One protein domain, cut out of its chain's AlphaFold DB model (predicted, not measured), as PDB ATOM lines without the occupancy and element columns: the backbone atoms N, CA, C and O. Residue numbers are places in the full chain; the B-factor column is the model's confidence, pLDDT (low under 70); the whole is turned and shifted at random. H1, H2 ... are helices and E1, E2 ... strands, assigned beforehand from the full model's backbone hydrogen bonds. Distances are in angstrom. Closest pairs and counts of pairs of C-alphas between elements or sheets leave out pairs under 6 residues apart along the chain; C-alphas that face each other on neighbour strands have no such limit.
ATOM      1  N   ALA A 103      74.038 160.875 111.336       94.75
ATOM      2  CA  ALA A 103      73.780 162.012 112.205       94.75
ATOM      3  C   ALA A 103      75.121 162.640 112.615       94.75
ATOM      4  O   ALA A 103      75.793 162.109 113.501       94.75
ATOM      5  N   PRO A 104      75.557 163.731 111.963       95.31
ATOM      6  CA  PRO A 104      76.792 164.400 112.342       95.31
ATOM      7  C   PRO A 104      76.630 165.072 113.708       95.31
ATOM      8  O   PRO A 104      75.686 165.828 113.926       95.31
ATOM      9  N   GLY A 105      77.573 164.827 114.622       94.44
ATOM     10  CA  GLY A 105      77.606 165.498 115.929       94.44
ATOM     11  C   GLY A 105      78.061 166.960 115.853       94.44
ATOM     12  O   GLY A 105      77.850 167.731 116.784       94.44
ATOM     13  N   TRP A 106      78.686 167.349 114.742       95.25
ATOM     14  CA  TRP A 106      79.182 168.698 114.499       95.25
ATOM     15  C   TRP A 106      79.186 169.009 112.998       95.25
ATOM     16  O   TRP A 106      79.387 168.115 112.175       95.25
ATOM     17  N   LYS A 107      79.012 170.287 112.645       95.38
ATOM     18  CA  LYS A 107      79.247 170.806 111.293       95.38
ATOM     19  C   LYS A 107      79.889 172.200 111.353       95.38
ATOM     20  O   LYS A 107      79.639 172.918 112.324       95.38
ATOM     21  N   PRO A 108      80.664 172.612 110.334       94.94
ATOM     22  CA  PRO A 108      81.179 173.974 110.252       94.94
ATOM     23  C   PRO A 108      80.057 175.023 110.195       94.94
ATOM     24  O   PRO A 108      79.141 174.912 109.380       94.94
ATOM     25  N   ASP A 109      80.174 176.074 111.006       93.56
ATOM     26  CA  ASP A 109      79.236 177.208 111.061       93.56
ATOM     27  C   ASP A 109      79.926 178.520 110.649       93.56
ATOM     28  O   ASP A 109      79.932 179.518 111.360       93.56
ATOM     29  N   CYS A 110      80.627 178.472 109.516       94.56
ATOM     30  CA  CYS A 110      81.299 179.627 108.933       94.56
ATOM     31  C   CYS A 110      80.509 180.091 107.705       94.56
ATOM     32  O   CYS A 110      80.291 179.305 106.778       94.56
ATOM     33  N   GLU A 111      80.048 181.341 107.727       94.50
ATOM     34  CA  GLU A 111      79.212 181.918 106.674       94.50
ATOM     35  C   GLU A 111      80.025 182.188 105.401       94.50
ATOM     36  O   GLU A 111      81.098 182.786 105.434       94.50
ATOM     37  N   MET A 112      79.490 181.775 104.253       94.94
ATOM     38  CA  MET A 112      80.075 182.064 102.945       94.94
ATOM     39  C   MET A 112      79.655 183.455 102.434       94.94
ATOM     40  O   MET A 112      78.514 183.884 102.647       94.94
ATOM     41  N   PRO A 113      80.498 184.137 101.635       92.19
ATOM     42  CA  PRO A 113      80.121 185.391 100.987       92.19
ATOM     43  C   PRO A 113      78.867 185.262 100.107       92.19
ATOM     44  O   PRO A 113      78.862 184.584  99.079       92.19
ATOM     45  N   LYS A 114      77.796 185.985 100.462       89.75
ATOM     46  CA  LYS A 114      76.497 185.922  99.755       89.75
ATOM     47  C   LYS A 114      76.493 186.558  98.363       89.75
ATOM     48  O   LYS A 114      75.629 186.246  97.545       89.75
ATOM     49  N   LYS A 115      77.401 187.503  98.104       82.44
ATOM     50  CA  LYS A 115      77.455 188.300  96.865       82.44
ATOM     51  C   LYS A 115      78.868 188.307  96.287       82.44
ATOM     52  O   LYS A 115      79.498 189.356  96.186       82.44
ATOM     53  N   HIS A 116      79.364 187.129  95.913       84.50
ATOM     54  CA  HIS A 116      80.678 187.000  95.291       84.50
ATOM     55  C   HIS A 116      80.687 185.957  94.171       84.50
ATOM     56  O   HIS A 116      80.084 184.894  94.297       84.50
ATOM     57  N   ARG A 117      81.393 186.232  93.067       84.19
ATOM     58  CA  ARG A 117      81.406 185.345  91.884       84.19
ATOM     59  C   ARG A 117      81.995 183.961  92.167       84.19
ATOM     60  O   ARG A 117      81.611 182.992  91.512       84.19
ATOM     61  N   ASN A 118      82.905 183.874  93.139       90.56
ATOM     62  CA  ASN A 118      83.539 182.621  93.539       90.56
ATOM     63  C   ASN A 118      82.647 181.764  94.463       90.56
ATOM     64  O   ASN A 118      83.030 180.639  94.749       90.56
ATOM     65  N   PHE A 119      81.466 182.240  94.885       94.62
ATOM     66  CA  PHE A 119      80.559 181.523  95.793       94.62
ATOM     67  C   PHE A 119      79.133 181.490  95.238       94.62
ATOM     68  O   PHE A 119      78.409 182.482  95.251       94.62
ATOM     69  N   GLN A 120      78.709 180.327  94.748       94.75
ATOM     70  CA  GLN A 120      77.339 180.106  94.269       94.75
ATOM     71  C   GLN A 120      76.371 179.469  95.287       94.75
ATOM     72  O   GLN A 120      75.184 179.797  95.196       94.75
ATOM     73  N   PRO A 121      76.800 178.609  96.241       96.25
ATOM     74  CA  PRO A 121      75.894 177.945  97.184       96.25
ATOM     75  C   PRO A 121      74.930 178.872  97.953       96.25
ATOM     76  O   PRO A 121      73.746 178.527  98.020       96.25
ATOM     77  N   PRO A 122      75.326 180.085  98.408       95.81
ATOM     78  CA  PRO A 122      74.392 181.003  99.078       95.81
ATOM     79  C   PRO A 122      73.199 181.428  98.210       95.81
ATOM     80  O   PRO A 122      72.113 181.733  98.710       95.81
ATOM     81  N   GLY A 123      73.352 181.399  96.881       94.81
ATOM     82  CA  GLY A 123      72.251 181.616  95.941       94.81
ATOM     83  C   GLY A 123      71.117 180.593  96.080       94.81
ATOM     84  O   GLY A 123      69.990 180.899  95.693       94.81
ATOM     85  N   TYR A 124      71.399 179.431  96.673       95.06
ATOM     86  CA  TYR A 124      70.505 178.285  96.842       95.06
ATOM     87  C   TYR A 124      70.243 177.948  98.321       95.06
ATOM     88  O   TYR A 124      69.897 176.820  98.643       95.06
ATOM     89  N   GLY A 125      70.409 178.912  99.232       94.44
ATOM     90  CA  GLY A 125      70.070 178.739 100.652       94.44
ATOM     91  C   GLY A 125      71.125 178.020 101.501       94.44
ATOM     92  O   GLY A 125      70.960 177.958 102.714       94.44
ATOM     93  N   MET A 126      72.220 177.543 100.901       95.81
ATOM     94  CA  MET A 126      73.387 177.017 101.618       95.81
ATOM     95  C   MET A 126      74.276 178.193 102.027       95.81
ATOM     96  O   MET A 126      75.102 178.652 101.236       95.81
ATOM     97  N   ASN A 127      74.041 178.748 103.214       95.44
ATOM     98  CA  ASN A 127      74.704 179.982 103.651       95.44
ATOM     99  C   ASN A 127      76.028 179.707 104.367       95.44
ATOM    100  O   ASN A 127      76.934 180.532 104.277       95.44
ATOM    101  N   ASN A 128      76.155 178.554 105.025       96.50
ATOM    102  CA  ASN A 128      77.335 178.187 105.798       96.50
ATOM    103  C   ASN A 128      78.127 177.076 105.110       96.50
ATOM    104  O   ASN A 128      77.567 176.243 104.395       96.50
ATOM    105  N   LEU A 129      79.436 177.021 105.358       96.19
ATOM    106  CA  LEU A 129      80.311 175.977 104.819       96.19
ATOM    107  C   LEU A 129      79.837 174.568 105.193       96.19
ATOM    108  O   LEU A 129      79.967 173.657 104.391       96.19
ATOM    109  N   GLY A 130      79.235 174.367 106.367       96.62
ATOM    110  CA  GLY A 130      78.675 173.066 106.736       96.62
ATOM    111  C   GLY A 130      77.481 172.620 105.884       96.62
ATOM    112  O   GLY A 130      77.154 171.438 105.903       96.62
ATOM    113  N   ASP A 131      76.838 173.523 105.137       96.25
ATOM    114  CA  ASP A 131      75.650 173.215 104.329       96.25
ATOM    115  C   ASP A 131      76.001 172.576 102.971       96.25
ATOM    116  O   ASP A 131      75.127 172.011 102.317       96.25
ATOM    117  N   ILE A 132      77.271 172.632 102.550       96.75
ATOM    118  CA  ILE A 132      77.759 172.017 101.298       96.75
ATOM    119  C   ILE A 132      78.312 170.598 101.507       96.75
ATOM    120  O   ILE A 132      79.093 170.099 100.698       96.75
ATOM    121  N   PHE A 133      77.926 169.943 102.599       96.50
ATOM    122  CA  PHE A 133      78.312 168.575 102.923       96.50
ATOM    123  C   PHE A 133      77.068 167.749 103.241       96.50
ATOM    124  O   PHE A 133      76.168 168.210 103.948       96.50
ATOM    125  N   THR A 134      77.021 166.508 102.759       95.31
ATOM    126  CA  THR A 134      75.981 165.564 103.184       95.31
ATOM    127  C   THR A 134      76.216 165.142 104.642       95.31
ATOM    128  O   THR A 134      77.354 165.172 105.127       95.31
ATOM    129  N   PRO A 135      75.181 164.683 105.372       95.38
ATOM    130  CA  PRO A 135      75.353 164.170 106.732       95.38
ATOM    131  C   PRO A 135      76.418 163.066 106.849       95.38
ATOM    132  O   PRO A 135      77.165 163.036 107.824       95.38
ATOM    133  N   ARG A 136      76.541 162.191 105.840       94.62
ATOM    134  CA  ARG A 136      77.577 161.145 105.789       94.62
ATOM    135  C   ARG A 136      78.981 161.716 105.616       94.62
ATOM    136  O   ARG A 136      79.888 161.291 106.326       94.62
ATOM    137  N   GLN A 137      79.143 162.686 104.716       95.56
ATOM    138  CA  GLN A 137      80.416 163.383 104.517       95.56
ATOM    139  C   GLN A 137      80.865 164.081 105.803       95.56
ATOM    140  O   GLN A 137      82.022 163.946 106.196       95.56
ATOM    141  N   LEU A 138      79.943 164.752 106.504       96.69
ATOM    142  CA  LEU A 138      80.225 165.379 107.796       96.69
ATOM    143  C   LEU A 138      80.649 164.352 108.852       96.69
ATOM    144  O   LEU A 138      81.640 164.582 109.540       96.69
ATOM    145  N   VAL A 139      79.954 163.213 108.968       96.12
ATOM    146  CA  VAL A 139      80.363 162.134 109.887       96.12
ATOM    147  C   VAL A 139      81.781 161.658 109.560       96.12
ATOM    148  O   VAL A 139      82.632 161.666 110.441       96.12
ATOM    149  N   ALA A 140      82.074 161.326 108.300       95.31
ATOM    150  CA  ALA A 140      83.405 160.863 107.912       95.31
ATOM    151  C   ALA A 140      84.494 161.912 108.207       95.31
ATOM    152  O   ALA A 140      85.484 161.603 108.872       95.31
ATOM    153  N   LEU A 141      84.304 163.158 107.760       96.38
ATOM    154  CA  LEU A 141      85.285 164.231 107.942       96.38
ATOM    155  C   LEU A 141      85.524 164.540 109.420       96.38
ATOM    156  O   LEU A 141      86.676 164.674 109.829       96.38
ATOM    157  N   THR A 142      84.469 164.614 110.235       96.25
ATOM    158  CA  THR A 142      84.609 164.854 111.682       96.25
ATOM    159  C   THR A 142      85.345 163.719 112.379       96.25
ATOM    160  O   THR A 142      86.294 163.997 113.107       96.25
ATOM    161  N   THR A 143      85.004 162.459 112.087       95.94
ATOM    162  CA  THR A 143      85.712 161.293 112.638       95.94
ATOM    163  C   THR A 143      87.201 161.333 112.310       95.94
ATOM    164  O   THR A 143      88.027 161.244 113.214       95.94
ATOM    165  N   PHE A 144      87.573 161.511 111.041       95.62
ATOM    166  CA  PHE A 144      88.987 161.546 110.669       95.62
ATOM    167  C   PHE A 144      89.728 162.771 111.217       95.62
ATOM    168  O   PHE A 144      90.907 162.661 111.540       95.62
ATOM    169  N   THR A 145      89.051 163.915 111.353       95.56
ATOM    170  CA  THR A 145      89.632 165.114 111.978       95.56
ATOM    171  C   THR A 145      89.954 164.869 113.452       95.56
ATOM    172  O   THR A 145      91.028 165.254 113.911       95.56
ATOM    173  N   ASP A 146      89.056 164.207 114.184       94.62
ATOM    174  CA  ASP A 146      89.226 163.924 115.614       94.62
ATOM    175  C   ASP A 146      90.330 162.878 115.854       94.62
ATOM    176  O   ASP A 146      91.150 163.031 116.762       94.62
ATOM    177  N   LEU A 147      90.434 161.879 114.971       96.38
ATOM    178  CA  LEU A 147      91.472 160.842 115.026       96.38
ATOM    179  C   LEU A 147      92.905 161.377 114.857       96.38
ATOM    180  O   LEU A 147      93.850 160.677 115.224       96.38
ATOM    181  N   VAL A 148      93.104 162.598 114.342       96.44
ATOM    182  CA  VAL A 148      94.444 163.213 114.245       96.44
ATOM    183  C   VAL A 148      95.088 163.351 115.626       96.44
ATOM    184  O   VAL A 148      96.275 163.070 115.777       96.44
ATOM    185  N   GLN A 149      94.310 163.733 116.642       94.12
ATOM    186  CA  GLN A 149      94.820 163.899 118.007       94.12
ATOM    187  C   GLN A 149      95.183 162.548 118.634       94.12
ATOM    188  O   GLN A 149      96.263 162.393 119.198       94.12
ATOM    189  N   GLU A 150      94.345 161.526 118.437       95.50
ATOM    190  CA  GLU A 150      94.671 160.166 118.881       95.50
ATOM    191  C   GLU A 150      95.928 159.610 118.198       95.50
ATOM    192  O   GLU A 150      96.713 158.886 118.818       95.50
ATOM    193  N   ALA A 151      96.121 159.920 116.912       96.00
ATOM    194  CA  ALA A 151      97.309 159.521 116.171       96.00
ATOM    195  C   ALA A 151      98.566 160.204 116.726       96.00
ATOM    196  O   ALA A 151      99.576 159.531 116.921       96.00
ATOM    197  N   LEU A 152      98.493 161.498 117.051       95.06
ATOM    198  CA  LEU A 152      99.585 162.249 117.671       95.06
ATOM    199  C   LEU A 152     100.024 161.606 118.994       95.06
ATOM    200  O   LEU A 152     101.209 161.328 119.177       95.06
ATOM    201  N   ASP A 153      99.080 161.272 119.877       95.12
ATOM    202  CA  ASP A 153      99.385 160.635 121.167       95.12
ATOM    203  C   ASP A 153     100.041 159.255 121.018       95.12
ATOM    204  O   ASP A 153     100.853 158.835 121.852       95.12
ATOM    205  N   ARG A 154      99.681 158.503 119.972       98.00
ATOM    206  CA  ARG A 154     100.339 157.228 119.642       98.00
ATOM    207  C   ARG A 154     101.758 157.473 119.139       98.00
ATOM    208  O   ARG A 154     102.694 156.921 119.708       98.00
ATOM    209  N   VAL A 155     101.923 158.366 118.165       97.75
ATOM    210  CA  VAL A 155     103.228 158.692 117.573       97.75
ATOM    211  C   VAL A 155     104.199 159.232 118.620       97.75
ATOM    212  O   VAL A 155     105.359 158.830 118.624       97.75
ATOM    213  N   ARG A 156     103.745 160.087 119.546       97.62
ATOM    214  CA  ARG A 156     104.591 160.601 120.633       97.62
ATOM    215  C   ARG A 156     105.109 159.466 121.514       97.62
ATOM    216  O   ARG A 156     106.301 159.417 121.797       97.62
ATOM    217  N   ARG A 157     104.235 158.543 121.934       97.56
ATOM    218  CA  ARG A 157     104.633 157.384 122.754       97.56
ATOM    219  C   ARG A 157     105.623 156.488 122.020       97.56
ATOM    220  O   ARG A 157     106.625 156.089 122.607       97.56
ATOM    221  N   ASP A 158     105.370 156.219 120.746       98.12
ATOM    222  CA  ASP A 158     106.252 155.388 119.927       98.12
ATOM    223  C   ASP A 158     107.615 156.060 119.707       98.12
ATOM    224  O   ASP A 158     108.646 155.400 119.809       98.12
ATOM    225  N   ALA A 159     107.642 157.379 119.504       97.56
ATOM    226  CA  ALA A 159     108.870 158.163 119.396       97.56
ATOM    227  C   ALA A 159     109.705 158.122 120.688       97.56
ATOM    228  O   ALA A 159     110.916 157.912 120.622       97.56
ATOM    229  N   ILE A 160     109.069 158.261 121.858       97.81
ATOM    230  CA  ILE A 160     109.744 158.132 123.162       97.81
ATOM    231  C   ILE A 160     110.329 156.723 123.321       97.81
ATOM    232  O   ILE A 160     111.498 156.575 123.673       97.81
ATOM    233  N   ASN A 161     109.550 155.685 123.004       97.56
ATOM    234  CA  ASN A 161     110.006 154.292 123.068       97.56
ATOM    235  C   ASN A 161     111.156 154.001 122.088       97.56
ATOM    236  O   ASN A 161     112.016 153.171 122.381       97.56
ATOM    237  N   ALA A 162     111.192 154.693 120.947       97.44
ATOM    238  CA  ALA A 162     112.277 154.628 119.970       97.44
ATOM    239  C   ALA A 162     113.524 155.442 120.377       97.44
ATOM    240  O   ALA A 162     114.523 155.425 119.658       97.44
ATOM    241  N   GLY A 163     113.490 156.136 121.521       97.00
ATOM    242  CA  GLY A 163     114.627 156.864 122.085       97.00
ATOM    243  C   GLY A 163     114.706 158.347 121.714       97.00
ATOM    244  O   GLY A 163     115.734 158.970 121.982       97.00
ATOM    245  N   LEU A 164     113.659 158.938 121.120       96.38
ATOM    246  CA  LEU A 164     113.609 160.393 120.936       96.38
ATOM    247  C   LEU A 164     113.452 161.094 122.293       96.38
ATOM    248  O   LEU A 164     112.781 160.605 123.202       96.38
ATOM    249  N   ARG A 165     114.058 162.280 122.417       96.88
ATOM    250  CA  ARG A 165     114.024 163.088 123.643       96.88
ATOM    251  C   ARG A 165     112.591 163.517 123.979       96.88
ATOM    252  O   ARG A 165     111.919 164.109 123.140       96.88
ATOM    253  N   ASP A 166     112.153 163.278 125.214       95.88
ATOM    254  CA  ASP A 166     110.880 163.790 125.744       95.88
ATOM    255  C   ASP A 166     111.112 165.093 126.519       95.88
ATOM    256  O   ASP A 166     111.212 165.113 127.743       95.88
ATOM    257  N   ASP A 167     111.260 166.196 125.792       92.62
ATOM    258  CA  ASP A 167     111.414 167.544 126.358       92.62
ATOM    259  C   ASP A 167     110.094 168.330 126.401       92.62
ATOM    260  O   ASP A 167     110.059 169.473 126.856       92.62
ATOM    261  N   SER A 168     108.999 167.718 125.932       91.25
ATOM    262  CA  SER A 168     107.685 168.351 125.770       91.25
ATOM    263  C   SER A 168     107.683 169.624 124.904       91.25
ATOM    264  O   SER A 168     106.694 170.363 124.908       91.25
ATOM    265  N   ALA A 169     108.751 169.891 124.147       94.94
ATOM    266  CA  ALA A 169     108.824 171.026 123.240       94.94
ATOM    267  C   ALA A 169     108.142 170.669 121.910       94.94
ATOM    268  O   ALA A 169     108.585 169.778 121.185       94.94
ATOM    269  N   GLY A 170     107.040 171.358 121.612       94.06
ATOM    270  CA  GLY A 170     106.327 171.254 120.339       94.06
ATOM    271  C   GLY A 170     106.939 172.108 119.223       94.06
ATOM    272  O   GLY A 170     107.873 172.887 119.445       94.06
ATOM    273  N   LEU A 171     106.376 171.997 118.023       92.62
ATOM    274  CA  LEU A 171     106.774 172.709 116.809       92.62
ATOM    275  C   LEU A 171     106.707 174.227 116.961       92.62
ATOM    276  O   LEU A 171     107.620 174.922 116.524       92.62
ATOM    277  N   GLU A 172     105.666 174.752 117.613       89.38
ATOM    278  CA  GLU A 172     105.510 176.199 117.841       89.38
ATOM    279  C   GLU A 172     106.678 176.783 118.660       89.38
ATOM    280  O   GLU A 172     107.062 177.938 118.484       89.38
ATOM    281  N   LYS A 173     107.313 175.956 119.501       89.81
ATOM    282  CA  LYS A 173     108.493 176.311 120.307       89.81
ATOM    283  C   LYS A 173     109.814 175.889 119.660       89.81
ATOM    284  O   LYS A 173     110.835 175.866 120.342       89.81
ATOM    285  N   CYS A 174     109.802 175.557 118.366       88.50
ATOM    286  CA  CYS A 174     110.962 175.055 117.626       88.50
ATOM    287  C   CYS A 174     111.584 173.786 118.247       88.50
ATOM    288  O   CYS A 174     112.802 173.619 118.214       88.50
ATOM    289  N   GLY A 175     110.765 172.912 118.844       92.12
ATOM    290  CA  GLY A 175     111.227 171.629 119.375       92.12
ATOM    291  C   GLY A 175     111.656 170.652 118.276       92.12
ATOM    292  O   GLY A 175     111.198 170.736 117.137       92.12
ATOM    293  N   ASP A 176     112.510 169.696 118.638       92.19
ATOM    294  CA  ASP A 176     112.994 168.607 117.774       92.19
ATOM    295  C   ASP A 176     112.865 167.213 118.429       92.19
ATOM    296  O   ASP A 176     113.297 166.205 117.867       92.19
ATOM    297  N   GLY A 177     112.255 167.147 119.618       95.81
ATOM    298  CA  GLY A 177     112.014 165.924 120.377       95.81
ATOM    299  C   GLY A 177     110.760 165.150 119.949       95.81
ATOM    300  O   GLY A 177     110.124 165.422 118.928       95.81
ATOM    301  N   ALA A 178     110.366 164.177 120.772       97.69
ATOM    302  CA  ALA A 178     109.235 163.288 120.504       97.69
ATOM    303  C   ALA A 178     107.901 164.036 120.312       97.69
ATOM    304  O   ALA A 178     107.091 163.638 119.474       97.69
ATOM    305  N   THR A 179     107.680 165.129 121.051       97.19
ATOM    306  CA  THR A 179     106.483 165.975 120.907       97.19
ATOM    307  C   THR A 179     106.459 166.682 119.554       97.19
ATOM    308  O   THR A 179     105.486 166.532 118.820       97.19
ATOM    309  N   ALA A 180     107.535 167.379 119.179       96.25
ATOM    310  CA  ALA A 180     107.632 168.045 117.881       96.25
ATOM    311  C   ALA A 180     107.506 167.068 116.700       96.25
ATOM    312  O   ALA A 180     106.842 167.378 115.711       96.25
ATOM    313  N   TYR A 181     108.078 165.865 116.813       96.38
ATOM    314  CA  TYR A 181     107.915 164.816 115.805       96.38
ATOM    315  C   TYR A 181     106.450 164.374 115.658       96.38
ATOM    316  O   TYR A 181     105.923 164.309 114.546       96.38
ATOM    317  N   ALA A 182     105.768 164.109 116.776       97.62
ATOM    318  CA  ALA A 182     104.359 163.727 116.763       97.62
ATOM    319  C   ALA A 182     103.459 164.835 116.203       97.62
ATOM    320  O   ALA A 182     102.568 164.564 115.395       97.62
ATOM    321  N   GLU A 183     103.724 166.085 116.576       97.19
ATOM    322  CA  GLU A 183     103.036 167.251 116.031       97.19
ATOM    323  C   GLU A 183     103.281 167.403 114.524       97.19
ATOM    324  O   GLU A 183     102.328 167.654 113.789       97.19
ATOM    325  N   ALA A 184     104.502 167.163 114.030       94.94
ATOM    326  CA  ALA A 184     104.805 167.195 112.596       94.94
ATOM    327  C   ALA A 184     103.992 166.155 111.820       94.94
ATOM    328  O   ALA A 184     103.391 166.477 110.791       94.94
ATOM    329  N   VAL A 185     103.894 164.927 112.340       95.56
ATOM    330  CA  VAL A 185     103.007 163.901 111.770       95.56
ATOM    331  C   VAL A 185     101.548 164.369 111.809       95.56
ATOM    332  O   VAL A 185     100.852 164.274 110.796       95.56
ATOM    333  N   GLY A 186     101.101 164.942 112.930       96.31
ATOM    334  CA  GLY A 186      99.765 165.526 113.080       96.31
ATOM    335  C   GLY A 186      99.444 166.589 112.025       96.31
ATOM    336  O   GLY A 186      98.358 166.564 111.446       96.31
ATOM    337  N   VAL A 187     100.400 167.466 111.697       95.81
ATOM    338  CA  VAL A 187     100.258 168.471 110.629       95.81
ATOM    339  C   VAL A 187     100.012 167.809 109.277       95.81
ATOM    340  O   VAL A 187      99.041 168.159 108.603       95.81
ATOM    341  N   TYR A 188     100.820 166.821 108.882       95.50
ATOM    342  CA  TYR A 188     100.620 166.119 107.607       95.50
ATOM    343  C   TYR A 188      99.297 165.342 107.558       95.50
ATOM    344  O   TYR A 188      98.637 165.325 106.514       95.50
ATOM    345  N   LEU A 189      98.861 164.757 108.679       96.62
ATOM    346  CA  LEU A 189      97.532 164.149 108.794       96.62
ATOM    347  C   LEU A 189      96.423 165.200 108.615       96.62
ATOM    348  O   LEU A 189      95.510 164.985 107.818       96.62
ATOM    349  N   GLY A 190      96.528 166.368 109.255       96.25
ATOM    350  CA  GLY A 190      95.587 167.480 109.071       96.25
ATOM    351  C   GLY A 190      95.531 167.996 107.625       96.25
ATOM    352  O   GLY A 190      94.448 168.271 107.093       96.25
ATOM    353  N   LEU A 191      96.674 168.056 106.932       95.38
ATOM    354  CA  LEU A 191      96.728 168.376 105.500       95.38
ATOM    355  C   LEU A 191      96.038 167.300 104.643       95.38
ATOM    356  O   LEU A 191      95.356 167.634 103.669       95.38
ATOM    357  N   ALA A 192      96.144 166.021 105.017       95.25
ATOM    358  CA  ALA A 192      95.423 164.940 104.346       95.25
ATOM    359  C   ALA A 192      93.907 165.082 104.513       95.25
ATOM    360  O   ALA A 192      93.174 164.914 103.539       95.25
ATOM    361  N   ILE A 193      93.439 165.470 105.704       95.44
ATOM    362  CA  ILE A 193      92.018 165.759 105.950       95.44
ATOM    363  C   ILE A 193      91.550 166.957 105.123       95.44
ATOM    364  O   ILE A 193      90.471 166.917 104.534       95.44
ATOM    365  N   SER A 194      92.380 167.991 104.980       94.88
ATOM    366  CA  SER A 194      92.071 169.121 104.092       94.88
ATOM    367  C   SER A 194      91.889 168.684 102.637       94.88
ATOM    368  O   SER A 194      90.966 169.144 101.962       94.88
ATOM    369  N   LYS A 195      92.721 167.757 102.144       94.44
ATOM    370  CA  LYS A 195      92.539 167.161 100.809       94.44
ATOM    371  C   LYS A 195      91.338 166.231 100.723       94.44
ATOM    372  O   LYS A 195      90.674 166.210  99.688       94.44
ATOM    373  N   MET A 196      91.019 165.519 101.797       94.75
ATOM    374  CA  MET A 196      89.796 164.733 101.886       94.75
ATOM    375  C   MET A 196      88.558 165.631 101.766       94.75
ATOM    376  O   MET A 196      87.686 165.312 100.966       94.75
ATOM    377  N   ALA A 197      88.507 166.771 102.465       95.69
ATOM    378  CA  ALA A 197      87.388 167.717 102.397       95.69
ATOM    379  C   ALA A 197      87.128 168.217 100.964       95.69
ATOM    380  O   ALA A 197      85.979 168.248 100.524       95.69
ATOM    381  N   ASP A 198      88.183 168.520 100.197       95.44
ATOM    382  CA  ASP A 198      88.071 168.903  98.779       95.44
ATOM    383  C   ASP A 198      87.437 167.794  97.914       95.44
ATOM    384  O   ASP A 198      86.731 168.076  96.949       95.44
ATOM    385  N   ALA A 199      87.613 166.525  98.279       94.25
ATOM    386  CA  ALA A 199      87.043 165.371  97.581       94.25
ATOM    387  C   ALA A 199      85.773 164.787  98.240       94.25
ATOM    388  O   ALA A 199      85.257 163.772  97.766       94.25
ATOM    389  N   GLN A 200      85.269 165.406  99.312       93.69
ATOM    390  CA  GLN A 200      84.150 164.918 100.125       93.69
ATOM    391  C   GLN A 200      83.134 166.026 100.422       93.69
ATOM    392  O   GLN A 200      82.720 166.187 101.563       93.69
ATOM    393  N   SER A 201      82.712 166.783  99.408       95.88
ATOM    394  CA  SER A 201      81.613 167.754  99.525       95.88
ATOM    395  C   SER A 201      80.461 167.417  98.572       95.88
ATOM    396  O   SER A 201      80.613 166.605  97.650       95.88
ATOM    397  N   SER A 202      79.307 168.062  98.742       95.69
ATOM    398  CA  SER A 202      78.188 167.980  97.792       95.69
ATOM    399  C   SER A 202      78.442 168.767  96.496       95.69
ATOM    400  O   SER A 202      77.565 168.880  95.642       95.69
ATOM    401  N   LEU A 203      79.657 169.296  96.319       96.25
ATOM    402  CA  LEU A 203      80.115 169.995  95.120       96.25
ATOM    403  C   LEU A 203      81.142 169.174  94.311       96.25
ATOM    404  O   LEU A 203      81.661 169.645  93.295       96.25
ATOM    405  N   CYS A 204      81.450 167.940  94.721       95.56
ATOM    406  CA  CYS A 204      82.284 167.031  93.935       95.56
ATOM    407  C   CYS A 204      81.514 166.491  92.723       95.56
ATOM    408  O   CYS A 204      80.354 166.101  92.834       95.56
ATOM    409  N   ARG A 205      82.148 166.432  91.549       92.25
ATOM    410  CA  ARG A 205      81.490 166.004  90.297       92.25
ATOM    411  C   ARG A 205      81.917 164.608  89.885       92.25
ATOM    412  O   ARG A 205      83.063 164.226  90.078       92.25
ATOM    413  N   TRP A 206      81.045 163.896  89.181       92.00
ATOM    414  CA  TRP A 206      81.425 162.655  88.513       92.00
ATOM    415  C   TRP A 206      82.062 162.927  87.141       92.00
ATOM    416  O   TRP A 206      81.472 163.608  86.297       92.00
ATOM    417  N   LYS A 207      83.252 162.377  86.880       90.69
ATOM    418  CA  LYS A 207      83.939 162.483  85.584       90.69
ATOM    419  C   LYS A 207      83.786 161.190  84.785       90.69
ATOM    420  O   LYS A 207      84.555 160.245  84.944       90.69
ATOM    421  N   THR A 208      82.836 161.187  83.852       89.75
ATOM    422  CA  THR A 208      82.447 160.014  83.040       89.75
ATOM    423  C   THR A 208      83.540 159.468  82.125       89.75
ATOM    424  O   THR A 208      83.454 158.328  81.688       89.75
ATOM    425  N   THR A 209      84.556 160.269  81.798       87.69
ATOM    426  CA  THR A 209      85.696 159.817  80.985       87.69
ATOM    427  C   THR A 209      86.729 159.044  81.800       87.69
ATOM    428  O   THR A 209      87.504 158.277  81.237       87.69
ATOM    429  N   MET A 210      86.742 159.230  83.122       86.44
ATOM    430  CA  MET A 210      87.676 158.568  84.036       86.44
ATOM    431  C   MET A 210      86.990 157.532  84.932       86.44
ATOM    432  O   MET A 210      87.672 156.645  85.431       86.44
ATOM    433  N   ASP A 211      85.660 157.578  85.047       88.31
ATOM    434  CA  ASP A 211      84.852 156.784  85.981       88.31
ATOM    435  C   ASP A 211      85.239 157.037  87.446       88.31
ATOM    436  O   ASP A 211      85.427 156.105  88.229       88.31
ATOM    437  N   GLN A 212      85.392 158.314  87.810       88.69
ATOM    438  CA  GLN A 212      85.767 158.720  89.165       88.69
ATOM    439  C   GLN A 212      85.128 160.048  89.579       88.69
ATOM    440  O   GLN A 212      84.785 160.879  88.733       88.69
ATOM    441  N   SER A 213      85.054 160.267  90.892       90.50
ATOM    442  CA  SER A 213      84.773 161.582  91.474       90.50
ATOM    443  C   SER A 213      85.943 162.539  91.215       90.50
ATOM    444  O   SER A 213      87.109 162.134  91.208       90.50
ATOM    445  N   ILE A 214      85.635 163.812  90.988       90.19
ATOM    446  CA  ILE A 214      86.600 164.907  90.917       90.19
ATOM    447  C   ILE A 214      86.299 165.936  92.000       90.19
ATOM    448  O   ILE A 214      85.142 166.172  92.355       90.19
ATOM    449  N   ALA A 215      87.374 166.543  92.491       91.81
ATOM    450  CA  ALA A 215      87.375 167.460  93.615       91.81
ATOM    451  C   ALA A 215      86.461 168.685  93.419       91.81
ATOM    452  O   ALA A 215      86.112 169.067  92.294       91.81
ATOM    453  N   THR A 216      86.104 169.295  94.545       94.50
ATOM    454  CA  THR A 216      85.269 170.494  94.674       94.50
ATOM    455  C   THR A 216      85.885 171.659  93.906       94.50
ATOM    456  O   THR A 216      85.228 172.300  93.077       94.50
ATOM    457  N   PHE A 217      87.182 171.892  94.117       91.62
ATOM    458  CA  PHE A 217      87.918 172.967  93.462       91.62
ATOM    459  C   PHE A 217      88.421 172.553  92.072       91.62
ATOM    460  O   PHE A 217      89.580 172.207  91.865       91.62
ATOM    461  N   GLY A 218      87.546 172.658  91.066       84.75
ATOM    462  CA  GLY A 218      87.951 172.628  89.647       84.75
ATOM    463  C   GLY A 218      88.477 173.972  89.112       84.75
ATOM    464  O   GLY A 218      88.948 174.050  87.981       84.75
ATOM    465  N   ARG A 219      88.321 175.033  89.907       82.88
ATOM    466  CA  ARG A 219      88.789 176.415  89.711       82.88
ATOM    467  C   ARG A 219      88.814 177.096  91.084       82.88
ATOM    468  O   ARG A 219      88.327 176.509  92.045       82.88
ATOM    469  N   GLN A 220      89.284 178.337  91.180       87.81
ATOM    470  CA  GLN A 220      89.332 179.113  92.431       87.81
ATOM    471  C   GLN A 220      87.937 179.616  92.864       87.81
ATOM    472  O   GLN A 220      87.711 180.812  93.012       87.81
ATOM    473  N   ALA A 221      86.952 178.722  92.983       91.88
ATOM    474  CA  ALA A 221      85.573 179.022  93.363       91.88
ATOM    475  C   ALA A 221      84.855 177.770  93.884       91.88
ATOM    476  O   ALA A 221      85.215 176.656  93.512       91.88
ATOM    477  N   LEU A 222      83.768 177.982  94.628       95.56
ATOM    478  CA  LEU A 222      82.753 176.996  94.992       95.56
ATOM    479  C   LEU A 222      81.540 177.145  94.050       95.56
ATOM    480  O   LEU A 222      80.637 177.953  94.313       95.56
ATOM    481  N   PRO A 223      81.522 176.461  92.887       92.75
ATOM    482  CA  PRO A 223      80.374 176.472  91.986       92.75
ATOM    483  C   PRO A 223      79.235 175.607  92.532       92.75
ATOM    484  O   PRO A 223      79.480 174.612  93.205       92.75
ATOM    485  N   MET A 224      77.996 175.938  92.168       92.19
ATOM    486  CA  MET A 224      76.874 175.030  92.390       92.19
ATOM    487  C   MET A 224      76.980 173.851  91.425       92.19
ATOM    488  O   MET A 224      77.285 174.031  90.239       92.19
ATOM    489  N   VAL A 225      76.678 172.659  91.927       92.06
ATOM    490  CA  VAL A 225      76.636 171.421  91.151       92.06
ATOM    491  C   VAL A 225      75.276 170.769  91.350       92.06
ATOM    492  O   VAL A 225      74.743 170.784  92.451       92.06
ATOM    493  N   TRP A 226      74.695 170.246  90.274       90.62
ATOM    494  CA  TRP A 226      73.338 169.688  90.290       90.62
ATOM    495  C   TRP A 226      73.324 168.177  90.487       90.62
ATOM    496  O   TRP A 226      72.444 167.662  91.165       90.62
ATOM    497  N   ASP A 227      74.348 167.508  89.959       91.12
ATOM    498  CA  ASP A 227      74.618 166.096  90.181       91.12
ATOM    499  C   ASP A 227      76.013 165.992  90.804       91.12
ATOM    500  O   ASP A 227      77.013 166.349  90.165       91.12
ATOM    501  N   PHE A 228      76.084 165.538  92.054       94.56
ATOM    502  CA  PHE A 228      77.344 165.370  92.771       94.56
ATOM    503  C   PHE A 228      77.637 163.896  93.047       94.56
ATOM    504  O   PHE A 228      76.736 163.056  93.076       94.56
ATOM    505  N   SER A 229      78.914 163.574  93.232       94.12
ATOM    506  CA  SER A 229      79.365 162.234  93.610       94.12
ATOM    507  C   SER A 229      79.984 162.243  94.997       94.12
ATOM    508  O   SER A 229      80.918 162.997  95.255       94.12
ATOM    509  N   GLU A 230      79.509 161.353  95.863       92.88
ATOM    510  CA  GLU A 230      80.099 161.096  97.176       92.88
ATOM    511  C   GLU A 230      81.105 159.941  97.058       92.88
ATOM    512  O   GLU A 230      80.741 158.835  96.653       92.88
ATOM    513  N   ALA A 231      82.382 160.207  97.346       90.81
ATOM    514  CA  ALA A 231      83.441 159.204  97.262       90.81
ATOM    515  C   ALA A 231      83.479 158.331  98.526       90.81
ATOM    516  O   ALA A 231      83.168 158.785  99.624       90.81
ATOM    517  N   ASN A 232      83.913 157.075  98.401       90.56
ATOM    518  CA  ASN A 232      84.185 156.245  99.572       90.56
ATOM    519  C   ASN A 232      85.495 156.710 100.235       90.56
ATOM    520  O   ASN A 232      86.534 156.736  99.577       90.56
ATOM    521  N   ALA A 233      85.452 157.032 101.531       92.12
ATOM    522  CA  ALA A 233      86.626 157.436 102.312       92.12
ATOM    523  C   ALA A 233      87.692 156.330 102.466       92.12
ATOM    524  O   ALA A 233      88.796 156.610 102.914       92.12
ATOM    525  N   PHE A 234      87.370 155.096 102.071       91.88
ATOM    526  CA  PHE A 234      88.263 153.931 102.054       91.88
ATOM    527  C   PHE A 234      88.399 153.335 100.644       91.88
ATOM    528  O   PHE A 234      88.662 152.147 100.481       91.88
ATOM    529  N   GLY A 235      88.086 154.122  99.613       87.88
ATOM    530  CA  GLY A 235      87.996 153.644  98.233       87.88
ATOM    531  C   GLY A 235      89.323 153.594  97.476       87.88
ATOM    532  O   GLY A 235      89.276 153.479  96.253       87.88
ATOM    533  N   GLU A 236      90.466 153.786  98.149       87.75
ATOM    534  CA  GLU A 236      91.802 153.860  97.536       87.75
ATOM    535  C   GLU A 236      91.875 154.839  96.347       87.75
ATOM    536  O   GLU A 236      92.590 154.649  95.363       87.75
ATOM    537  N   MET A 237      91.126 155.940  96.443       85.50
ATOM    538  CA  MET A 237      91.033 156.973  95.414       85.50
ATOM    539  C   MET A 237      90.955 158.377  96.028       85.50
ATOM    540  O   MET A 237      91.077 158.550  97.236       85.50
ATOM    541  N   ALA A 238      90.760 159.414  95.205       83.44
ATOM    542  CA  ALA A 238      90.514 160.764  95.715       83.44
ATOM    543  C   ALA A 238      89.335 160.763  96.709       83.44
ATOM    544  O   ALA A 238      88.257 160.268  96.380       83.44
ATOM    545  N   GLY A 239      89.554 161.309  97.908       86.56
ATOM    546  CA  GLY A 239      88.617 161.219  99.035       86.56
ATOM    547  C   GLY A 239      89.020 160.200 100.102       86.56
ATOM    548  O   GLY A 239      88.447 160.237 101.186       86.56
ATOM    549  N   ASP A 240      90.017 159.354  99.827       92.25
ATOM    550  CA  ASP A 240      90.709 158.522 100.811       92.25
ATOM    551  C   ASP A 240      91.920 159.292 101.396       92.25
ATOM    552  O   ASP A 240      92.800 159.744 100.642       92.25
ATOM    553  N   PRO A 241      91.995 159.482 102.727       91.31
ATOM    554  CA  PRO A 241      93.097 160.207 103.352       91.31
ATOM    555  C   PRO A 241      94.450 159.492 103.196       91.31
ATOM    556  O   PRO A 241      95.471 160.172 103.061       91.31
ATOM    557  N   LEU A 242      94.496 158.156 103.120       92.44
ATOM    558  CA  LEU A 242      95.741 157.400 102.928       92.44
ATOM    559  C   LEU A 242      96.327 157.605 101.532       92.44
ATOM    560  O   LEU A 242      97.547 157.683 101.382       92.44
ATOM    561  N   VAL A 243      95.484 157.735 100.505       92.25
ATOM    562  CA  VAL A 243      95.948 158.083  99.151       92.25
ATOM    563  C   VAL A 243      96.600 159.461  99.147       92.25
ATOM    564  O   VAL A 243      97.675 159.644  98.570       92.25
ATOM    565  N   SER A 244      95.980 160.427  99.830       91.56
ATOM    566  CA  SER A 244      96.525 161.782  99.961       91.56
ATOM    567  C   SER A 244      97.859 161.783 100.714       91.56
ATOM    568  O   SER A 244      98.812 162.417 100.262       91.56
ATOM    569  N   LEU A 245      97.963 161.014 101.804       92.56
ATOM    570  CA  LEU A 245      99.202 160.844 102.570       92.56
ATOM    571  C   LEU A 245     100.321 160.218 101.743       92.56
ATOM    572  O   LEU A 245     101.408 160.786 101.686       92.56
ATOM    573  N   LYS A 246     100.056 159.116 101.033       93.44
ATOM    574  CA  LYS A 246     101.049 158.468 100.156       93.44
ATOM    575  C   LYS A 246     101.605 159.440  99.111       93.44
ATOM    576  O   LYS A 246     102.801 159.426  98.832       93.44
ATOM    577  N   ASN A 247     100.758 160.301  98.544       91.38
ATOM    578  CA  ASN A 247     101.208 161.323  97.597       91.38
ATOM    579  C   ASN A 247     102.089 162.391  98.258       91.38
ATOM    580  O   ASN A 247     103.076 162.803  97.655       91.38
ATOM    581  N   MET A 248     101.770 162.814  99.484       92.56
ATOM    582  CA  MET A 248     102.613 163.748 100.238       92.56
ATOM    583  C   MET A 248     103.957 163.119 100.626       92.56
ATOM    584  O   MET A 248     104.989 163.760 100.452       92.56
ATOM    585  N   MET A 249     103.971 161.854 101.057       92.75
ATOM    586  CA  MET A 249     105.201 161.125 101.400       92.75
ATOM    587  C   MET A 249     106.182 161.068 100.226       92.75
ATOM    588  O   MET A 249     107.354 161.367 100.408       92.75
ATOM    589  N   ARG A 250     105.697 160.822  98.999       92.81
ATOM    590  CA  ARG A 250     106.540 160.844  97.785       92.81
ATOM    591  C   ARG A 250     107.283 162.165  97.577       92.81
ATOM    592  O   ARG A 250     108.337 162.167  96.945       92.81
ATOM    593  N   VAL A 251     106.703 163.277  98.032       91.25
ATOM    594  CA  VAL A 251     107.347 164.596  97.992       91.25
ATOM    595  C   VAL A 251     108.342 164.717  99.138       91.25
ATOM    596  O   VAL A 251     109.477 165.111  98.896       91.25
ATOM    597  N   VAL A 252     107.944 164.345 100.358       89.69
ATOM    598  CA  VAL A 252     108.811 164.383 101.548       89.69
ATOM    599  C   VAL A 252     110.096 163.575 101.336       89.69
ATOM    600  O   VAL A 252     111.169 164.086 101.640       89.69
ATOM    601  N   ASP A 253     110.011 162.395 100.714       90.56
ATOM    602  CA  ASP A 253     111.161 161.538 100.378       90.56
ATOM    603  C   ASP A 253     112.188 162.223  99.453       90.56
ATOM    604  O   ASP A 253     113.344 161.807  99.380       90.56
ATOM    605  N   ALA A 277     117.341 190.351 101.937       94.81
ATOM    606  CA  ALA A 277     116.951 189.105 101.283       94.81
ATOM    607  C   ALA A 277     116.920 189.223  99.751       94.81
ATOM    608  O   ALA A 277     116.662 190.287  99.182       94.81
ATOM    609  N   VAL A 278     117.116 188.095  99.064       96.56
ATOM    610  CA  VAL A 278     116.712 187.952  97.658       96.56
ATOM    611  C   VAL A 278     115.226 187.617  97.639       96.56
ATOM    612  O   VAL A 278     114.818 186.598  98.193       96.56
ATOM    613  N   VAL A 279     114.414 188.476  97.020       96.50
ATOM    614  CA  VAL A 279     112.952 188.374  97.090       96.50
ATOM    615  C   VAL A 279     112.367 187.871  95.773       96.50
ATOM    616  O   VAL A 279     112.573 188.462  94.713       96.50
ATOM    617  N   SER A 280     111.561 186.816  95.871       95.50
ATOM    618  CA  SER A 280     110.706 186.308  94.802       95.50
ATOM    619  C   SER A 280     109.291 186.125  95.346       95.50
ATOM    620  O   SER A 280     109.111 185.385  96.312       95.50
ATOM    621  N   THR A 281     108.298 186.801  94.765       93.38
ATOM    622  CA  THR A 281     106.940 186.881  95.336       93.38
ATOM    623  C   THR A 281     105.832 186.836  94.279       93.38
ATOM    624  O   THR A 281     106.052 187.207  93.128       93.38
ATOM    625  N   ASP A 282     104.637 186.400  94.680       90.81
ATOM    626  CA  ASP A 282     103.413 186.325  93.866       90.81
ATOM    627  C   ASP A 282     102.263 187.010  94.634       90.81
ATOM    628  O   ASP A 282     101.653 186.397  95.516       90.81
ATOM    629  N   PRO A 283     102.028 188.317  94.415       89.44
ATOM    630  CA  PRO A 283     101.022 189.080  95.143       89.44
ATOM    631  C   PRO A 283      99.585 188.684  94.753       89.44
ATOM    632  O   PRO A 283      99.341 188.204  93.645       89.44
ATOM    633  N   PRO A 284      98.591 188.937  95.626       87.44
ATOM    634  CA  PRO A 284      97.189 188.611  95.364       87.44
ATOM    635  C   PRO A 284      96.623 189.292  94.105       87.44
ATOM    636  O   PRO A 284      96.868 190.470  93.828       87.44
ATOM    637  N   TYR A 285      95.795 188.554  93.358       79.50
ATOM    638  CA  TYR A 285      95.249 188.980  92.063       79.50
ATOM    639  C   TYR A 285      94.005 189.870  92.172       79.50
ATOM    640  O   TYR A 285      92.914 189.453  91.786       79.50
ATOM    641  N   TYR A 286      94.181 191.107  92.644       83.31
ATOM    642  CA  TYR A 286      93.165 192.172  92.642       83.31
ATOM    643  C   TYR A 286      91.776 191.686  93.096       83.31
ATOM    644  O   TYR A 286      91.586 191.413  94.275       83.31
ATOM    645  N   ASP A 287      90.802 191.553  92.191       78.75
ATOM    646  CA  ASP A 287      89.443 191.086  92.490       78.75
ATOM    647  C   ASP A 287      89.184 189.621  92.075       78.75
ATOM    648  O   ASP A 287      88.069 189.115  92.233       78.75
ATOM    649  N   ASN A 288      90.175 188.929  91.498       74.50
ATOM    650  CA  ASN A 288      90.021 187.647  90.800       74.50
ATOM    651  C   ASN A 288      89.669 186.488  91.737       74.50
ATOM    652  O   ASN A 288      88.819 185.644  91.430       74.50
ATOM    653  N   ILE A 289      90.326 186.464  92.894       81.81
ATOM    654  CA  ILE A 289      90.242 185.381  93.864       81.81
ATOM    655  C   ILE A 289      89.994 185.991  95.241       81.81
ATOM    656  O   ILE A 289      90.680 186.918  95.653       81.81
ATOM    657  N   ALA A 290      89.019 185.438  95.955       87.44
ATOM    658  CA  ALA A 290      88.784 185.720  97.365       87.44
ATOM    659  C   ALA A 290      89.531 184.676  98.211       87.44
ATOM    660  O   ALA A 290      88.923 183.707  98.674       87.44
ATOM    661  N   TYR A 291      90.857 184.802  98.321       91.69
ATOM    662  CA  TYR A 291      91.717 183.764  98.904       91.69
ATOM    663  C   TYR A 291      91.321 183.467 100.339       91.69
ATOM    664  O   TYR A 291      91.177 182.301 100.704       91.69
ATOM    665  N   ALA A 292      91.101 184.506 101.140       93.50
ATOM    666  CA  ALA A 292      90.802 184.331 102.545       93.50
ATOM    667  C   ALA A 292      89.414 183.696 102.745       93.50
ATOM    668  O   ALA A 292      89.285 182.806 103.578       93.50
ATOM    669  N   ASP A 293      88.383 184.062 101.973       93.75
ATOM    670  CA  ASP A 293      87.071 183.392 102.087       93.75
ATOM    671  C   ASP A 293      87.131 181.937 101.611       93.75
ATOM    672  O   ASP A 293      86.514 181.060 102.206       93.75
ATOM    673  N   LEU A 294      87.869 181.652 100.531       95.12
ATOM    674  CA  LEU A 294      88.013 180.278 100.038       95.12
ATOM    675  C   LEU A 294      88.849 179.430 101.004       95.12
ATOM    676  O   LEU A 294      88.598 178.234 101.135       95.12
ATOM    677  N   SER A 295      89.802 180.043 101.709       95.75
ATOM    678  CA  SER A 295      90.619 179.373 102.723       95.75
ATOM    679  C   SER A 295      89.795 178.904 103.920       95.75
ATOM    680  O   SER A 295      90.157 177.893 104.520       95.75
ATOM    681  N   ASP A 296      88.662 179.552 104.230       96.62
ATOM    682  CA  ASP A 296      87.775 179.102 105.310       96.62
ATOM    683  C   ASP A 296      87.273 177.669 105.089       96.62
ATOM    684  O   ASP A 296      87.112 176.926 106.057       96.62
ATOM    685  N   PHE A 297      87.119 177.241 103.827       97.12
ATOM    686  CA  PHE A 297      86.755 175.864 103.480       97.12
ATOM    687  C   PHE A 297      87.700 174.835 104.113       97.12
ATOM    688  O   PHE A 297      87.244 173.798 104.589       97.12
ATOM    689  N   PHE A 298      89.006 175.119 104.136       96.94
ATOM    690  CA  PHE A 298      90.020 174.243 104.729       96.94
ATOM    691  C   PHE A 298      90.263 174.568 106.203       96.94
ATOM    692  O   PHE A 298      90.415 173.664 107.027       96.94
ATOM    693  N   TYR A 299      90.270 175.859 106.541       96.81
ATOM    694  CA  TYR A 299      90.597 176.355 107.873       96.81
ATOM    695  C   TYR A 299      89.711 175.745 108.958       96.81
ATOM    696  O   TYR A 299      90.226 175.378 110.008       96.81
ATOM    697  N   VAL A 300      88.408 175.569 108.717       96.12
ATOM    698  CA  VAL A 300      87.496 174.992 109.723       96.12
ATOM    699  C   VAL A 300      87.896 173.573 110.155       96.12
ATOM    700  O   VAL A 300      87.759 173.232 111.331       96.12
ATOM    701  N   TRP A 301      88.440 172.766 109.238       96.31
ATOM    702  CA  TRP A 301      88.895 171.395 109.504       96.31
ATOM    703  C   TRP A 301      90.290 171.374 110.133       96.31
ATOM    704  O   TRP A 301      90.523 170.674 111.125       96.31
ATOM    705  N   LEU A 302      91.205 172.192 109.602       96.75
ATOM    706  CA  LEU A 302      92.556 172.342 110.149       96.75
ATOM    707  C   LEU A 302      92.518 172.894 111.569       96.75
ATOM    708  O   LEU A 302      93.176 172.364 112.449       96.75
ATOM    709  N   ARG A 303      91.673 173.890 111.834       96.12
ATOM    710  CA  ARG A 303      91.476 174.449 113.170       96.12
ATOM    711  C   ARG A 303      91.049 173.390 114.170       96.12
ATOM    712  O   ARG A 303      91.543 173.374 115.292       96.12
ATOM    713  N   ARG A 304      90.114 172.519 113.792       93.94
ATOM    714  CA  ARG A 304      89.617 171.475 114.691       93.94
ATOM    715  C   ARG A 304      90.710 170.463 115.053       93.94
ATOM    716  O   ARG A 304      90.770 170.058 116.207       93.94
ATOM    717  N   SER A 305      91.574 170.103 114.105       94.12
ATOM    718  CA  SER A 305      92.637 169.105 114.312       94.12
ATOM    719  C   SER A 305      93.966 169.676 114.813       94.12
ATOM    720  O   SER A 305      94.681 168.966 115.505       94.12
ATOM    721  N   LEU A 306      94.315 170.924 114.490       96.12
ATOM    722  CA  LEU A 306      95.661 171.483 114.686       96.12
ATOM    723  C   LEU A 306      95.718 172.661 115.664       96.12
ATOM    724  O   LEU A 306      96.813 173.102 116.002       96.12
ATOM    725  N   LYS A 307      94.583 173.155 116.177       95.75
ATOM    726  CA  LYS A 307      94.593 174.190 117.226       95.75
ATOM    727  C   LYS A 307      95.404 173.807 118.477       95.75
ATOM    728  O   LYS A 307      96.032 174.705 119.025       95.75
ATOM    729  N   PRO A 308      95.439 172.541 118.941       93.31
ATOM    730  CA  PRO A 308      96.314 172.161 120.053       93.31
ATOM    731  C   PRO A 308      97.815 172.317 119.756       93.31
ATOM    732  O   PRO A 308      98.589 172.461 120.692       93.31
ATOM    733  N   ILE A 309      98.205 172.295 118.475       94.69
ATOM    734  CA  ILE A 309      99.596 172.402 118.005       94.69
ATOM    735  C   ILE A 309      99.971 173.866 117.734       94.69
ATOM    736  O   ILE A 309     101.056 174.304 118.094       94.69
ATOM    737  N   PHE A 310      99.065 174.619 117.102       94.38
ATOM    738  CA  PHE A 310      99.252 176.031 116.756       94.38
ATOM    739  C   PHE A 310      98.074 176.879 117.265       94.38
ATOM    740  O   PHE A 310      97.209 177.286 116.476       94.38
ATOM    741  N   PRO A 311      97.978 177.119 118.582       93.75
ATOM    742  CA  PRO A 311      96.872 177.861 119.183       93.75
ATOM    743  C   PRO A 311      96.720 179.275 118.617       93.75
ATOM    744  O   PRO A 311      95.583 179.717 118.422       93.75
ATOM    745  N   ASP A 312      97.831 179.945 118.305       91.44
ATOM    746  CA  ASP A 312      97.826 181.320 117.801       91.44
ATOM    747  C   ASP A 312      97.322 181.390 116.353       91.44
ATOM    748  O   ASP A 312      96.404 182.166 116.054       91.44
ATOM    749  N   LEU A 313      97.822 180.506 115.475       91.00
ATOM    750  CA  LEU A 313      97.384 180.411 114.071       91.00
ATOM    751  C   LEU A 313      95.895 180.051 113.941       91.00
ATOM    752  O   LEU A 313      95.240 180.464 112.985       91.00
ATOM    753  N   PHE A 314      95.359 179.285 114.896       94.31
ATOM    754  CA  PHE A 314      93.982 178.779 114.889       94.31
ATOM    755  C   PHE A 314      93.079 179.430 115.955       94.31
ATOM    756  O   PHE A 314      92.056 178.864 116.380       94.31
ATOM    757  N   SER A 315      93.441 180.631 116.401       92.94
ATOM    758  CA  SER A 315      92.742 181.366 117.459       92.94
ATOM    759  C   SER A 315      91.324 181.792 117.041       92.94
ATOM    760  O   SER A 315      90.359 181.568 117.787       92.94
ATOM    761  N   THR A 316      91.155 182.301 115.818       93.06
ATOM    762  CA  THR A 316      89.888 182.826 115.271       93.06
ATOM    763  C   THR A 316      88.967 181.733 114.717       93.06
ATOM    764  O   THR A 316      89.396 180.607 114.475       93.06
ATOM    765  N   LEU A 317      87.679 182.036 114.503       92.19
ATOM    766  CA  LEU A 317      86.712 181.095 113.899       92.19
ATOM    767  C   LEU A 317      86.845 180.961 112.372       92.19
ATOM    768  O   LEU A 317      86.482 179.924 111.826       92.19
ATOM    769  N   ALA A 318      87.386 181.981 111.710       93.75
ATOM    770  CA  ALA A 318      87.640 182.064 110.272       93.75
ATOM    771  C   ALA A 318      88.979 182.780 110.042       93.75
ATOM    772  O   ALA A 318      89.440 183.504 110.936       93.75
ATOM    773  N   VAL A 319      89.606 182.612 108.874       93.19
ATOM    774  CA  VAL A 319      90.892 183.279 108.605       93.19
ATOM    775  C   VAL A 319      90.713 184.803 108.522       93.19
ATOM    776  O   VAL A 319      89.652 185.253 108.064       93.19
ATOM    777  N   PRO A 320      91.719 185.606 108.920       91.25
ATOM    778  CA  PRO A 320      91.657 187.065 108.842       91.25
ATOM    779  C   PRO A 320      91.330 187.563 107.428       91.25
ATOM    780  O   PRO A 320      91.854 187.054 106.438       91.25
ATOM    781  N   LYS A 321      90.423 188.542 107.337       91.25
ATOM    782  CA  LYS A 321      89.932 189.117 106.069       91.25
ATOM    783  C   LYS A 321      90.320 190.579 105.873       91.25
ATOM    784  O   LYS A 321      90.230 191.076 104.754       91.25
ATOM    785  N   ALA A 322      90.661 191.276 106.957       89.19
ATOM    786  CA  ALA A 322      90.864 192.721 106.947       89.19
ATOM    787  C   ALA A 322      92.189 193.100 106.276       89.19
ATOM    788  O   ALA A 322      92.259 194.107 105.580       89.19
ATOM    789  N   GLU A 323      93.211 192.268 106.458       87.75
ATOM    790  CA  GLU A 323      94.564 192.454 105.938       87.75
ATOM    791  C   GLU A 323      94.745 191.881 104.522       87.75
ATOM    792  O   GLU A 323      95.768 192.116 103.886       87.75
ATOM    793  N   GLU A 324      93.767 191.127 104.002       91.75
ATOM    794  CA  GLU A 324      93.844 190.546 102.659       91.75
ATOM    795  C   GLU A 324      93.769 191.645 101.589       91.75
ATOM    796  O   GLU A 324      92.726 192.272 101.401       91.75
ATOM    797  N   LEU A 325      94.857 191.834 100.839       91.06
ATOM    798  CA  LEU A 325      94.951 192.827  99.765       91.06
ATOM    799  C   LEU A 325      94.231 192.370  98.484       91.06
ATOM    800  O   LEU A 325      94.862 192.036  97.484       91.06
ATOM    801  N   VAL A 326      92.897 192.385  98.510       88.38
ATOM    802  CA  VAL A 326      92.015 192.122  97.358       88.38
ATOM    803  C   VAL A 326      91.008 193.256  97.156       88.38
ATOM    804  O   VAL A 326      90.566 193.896  98.107       88.38
ATOM    805  N   ALA A 327      90.601 193.506  95.912       87.00
ATOM    806  CA  ALA A 327      89.674 194.581  95.547       87.00
ATOM    807  C   ALA A 327      88.215 194.101  95.500       87.00
ATOM    808  O   ALA A 327      87.514 194.183  94.487       87.00
ATOM    809  N   THR A 328      87.727 193.587  96.626       86.31
ATOM    810  CA  THR A 328      86.409 192.955  96.703       86.31
ATOM    811  C   THR A 328      85.311 193.940  97.122       86.31
ATOM    812  O   THR A 328      85.204 194.332  98.284       86.31
ATOM    813  N   VAL A 329      84.410 194.292  96.195       86.88
ATOM    814  CA  VAL A 329      83.366 195.323  96.402       86.88
ATOM    815  C   VAL A 329      82.517 195.099  97.659       86.88
ATOM    816  O   VAL A 329      82.248 196.054  98.383       86.88
ATOM    817  N   TYR A 330      82.101 193.861  97.958       86.38
ATOM    818  CA  TYR A 330      81.224 193.615  99.113       86.38
ATOM    819  C   TYR A 330      81.905 193.898 100.464       86.38
ATOM    820  O   TYR A 330      81.196 194.120 101.442       86.38
TER     821      TYR A 330
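What this domain is: This is residues 103 to 253 and 277 to 330 of the 680 residues of an uncharacterized protein of Candidatus Accumulibacter sp. BA-93 (UniProt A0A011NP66). A long helical hairpin, H3 and H4, runs along the domain, with H5 and H6 packed crosswise on H4 and the small H1, H2 and strand hairpin E1-E2 toward the end where H3 begins. Residues 277 to 282 stick out. The printed part has 205 residues, with H1 H2 H3 H4 E1 E2 H5 H6 in that order and the two strands antiparallel; the class is mostly helix, though under half of the residues are in named elements. It is compact, radius of gyration of the C-alphas 18.5 A, spanning 55 by 44 by 35 A.

How they stand to each other: Start at H1, residues 121 to 124, close but not clearly touching H2, residues 129 to 132; the closest C-alphas, Pro 121 and Ile 132, are 7.5 A apart. H3, residues 135 to 161, and H4, residues 178 to 198, form a helical hairpin, touching at a shallow tilt of 18 degrees, opposite ways; closest C-alphas Arg 156 and Ala 182, 5.0 A. E1, residues 205 to 207, and E2, residues 212 to 214, are an antiparallel hairpin; find N 207 and O 212 within hydrogen-bond range, 2.8 A. H4 is the hub: its residues 188 to 196 alone touch H5, residues 241 to 252, at a steep 59 degrees; closest C-alphas Ala 192 and Pro 241, 5.4 A. H6, residues 291 to 306, touches H4 at a steep 47 degrees; closest C-alphas Ser 194 and Phe 298, 5.6 A. Every O i to N i+4 pair is within hydrogen-bond range in H4, 20 of 23 in H3, 7 of 8 in H5 and 9 of 12 in H6; H1 and H2 are too short for one.

Where its parts are: Find C-alpha 135 at (75.353, 164.170, 106.732); H3 runs 39.6 A from there, H4 30.8 A. H6, 20.4 A, has a kink of 55 degrees near residue 298 and ends at C-alpha 306 (95.661, 171.483, 114.686).

The domain as a whole: Residues 254 to 276 are cut out, leaving 28.2 A between C-alphas 253 and 277. The links H3 to H4 and E2 to H5 are long. No printed residue is under 70 in pLDDT.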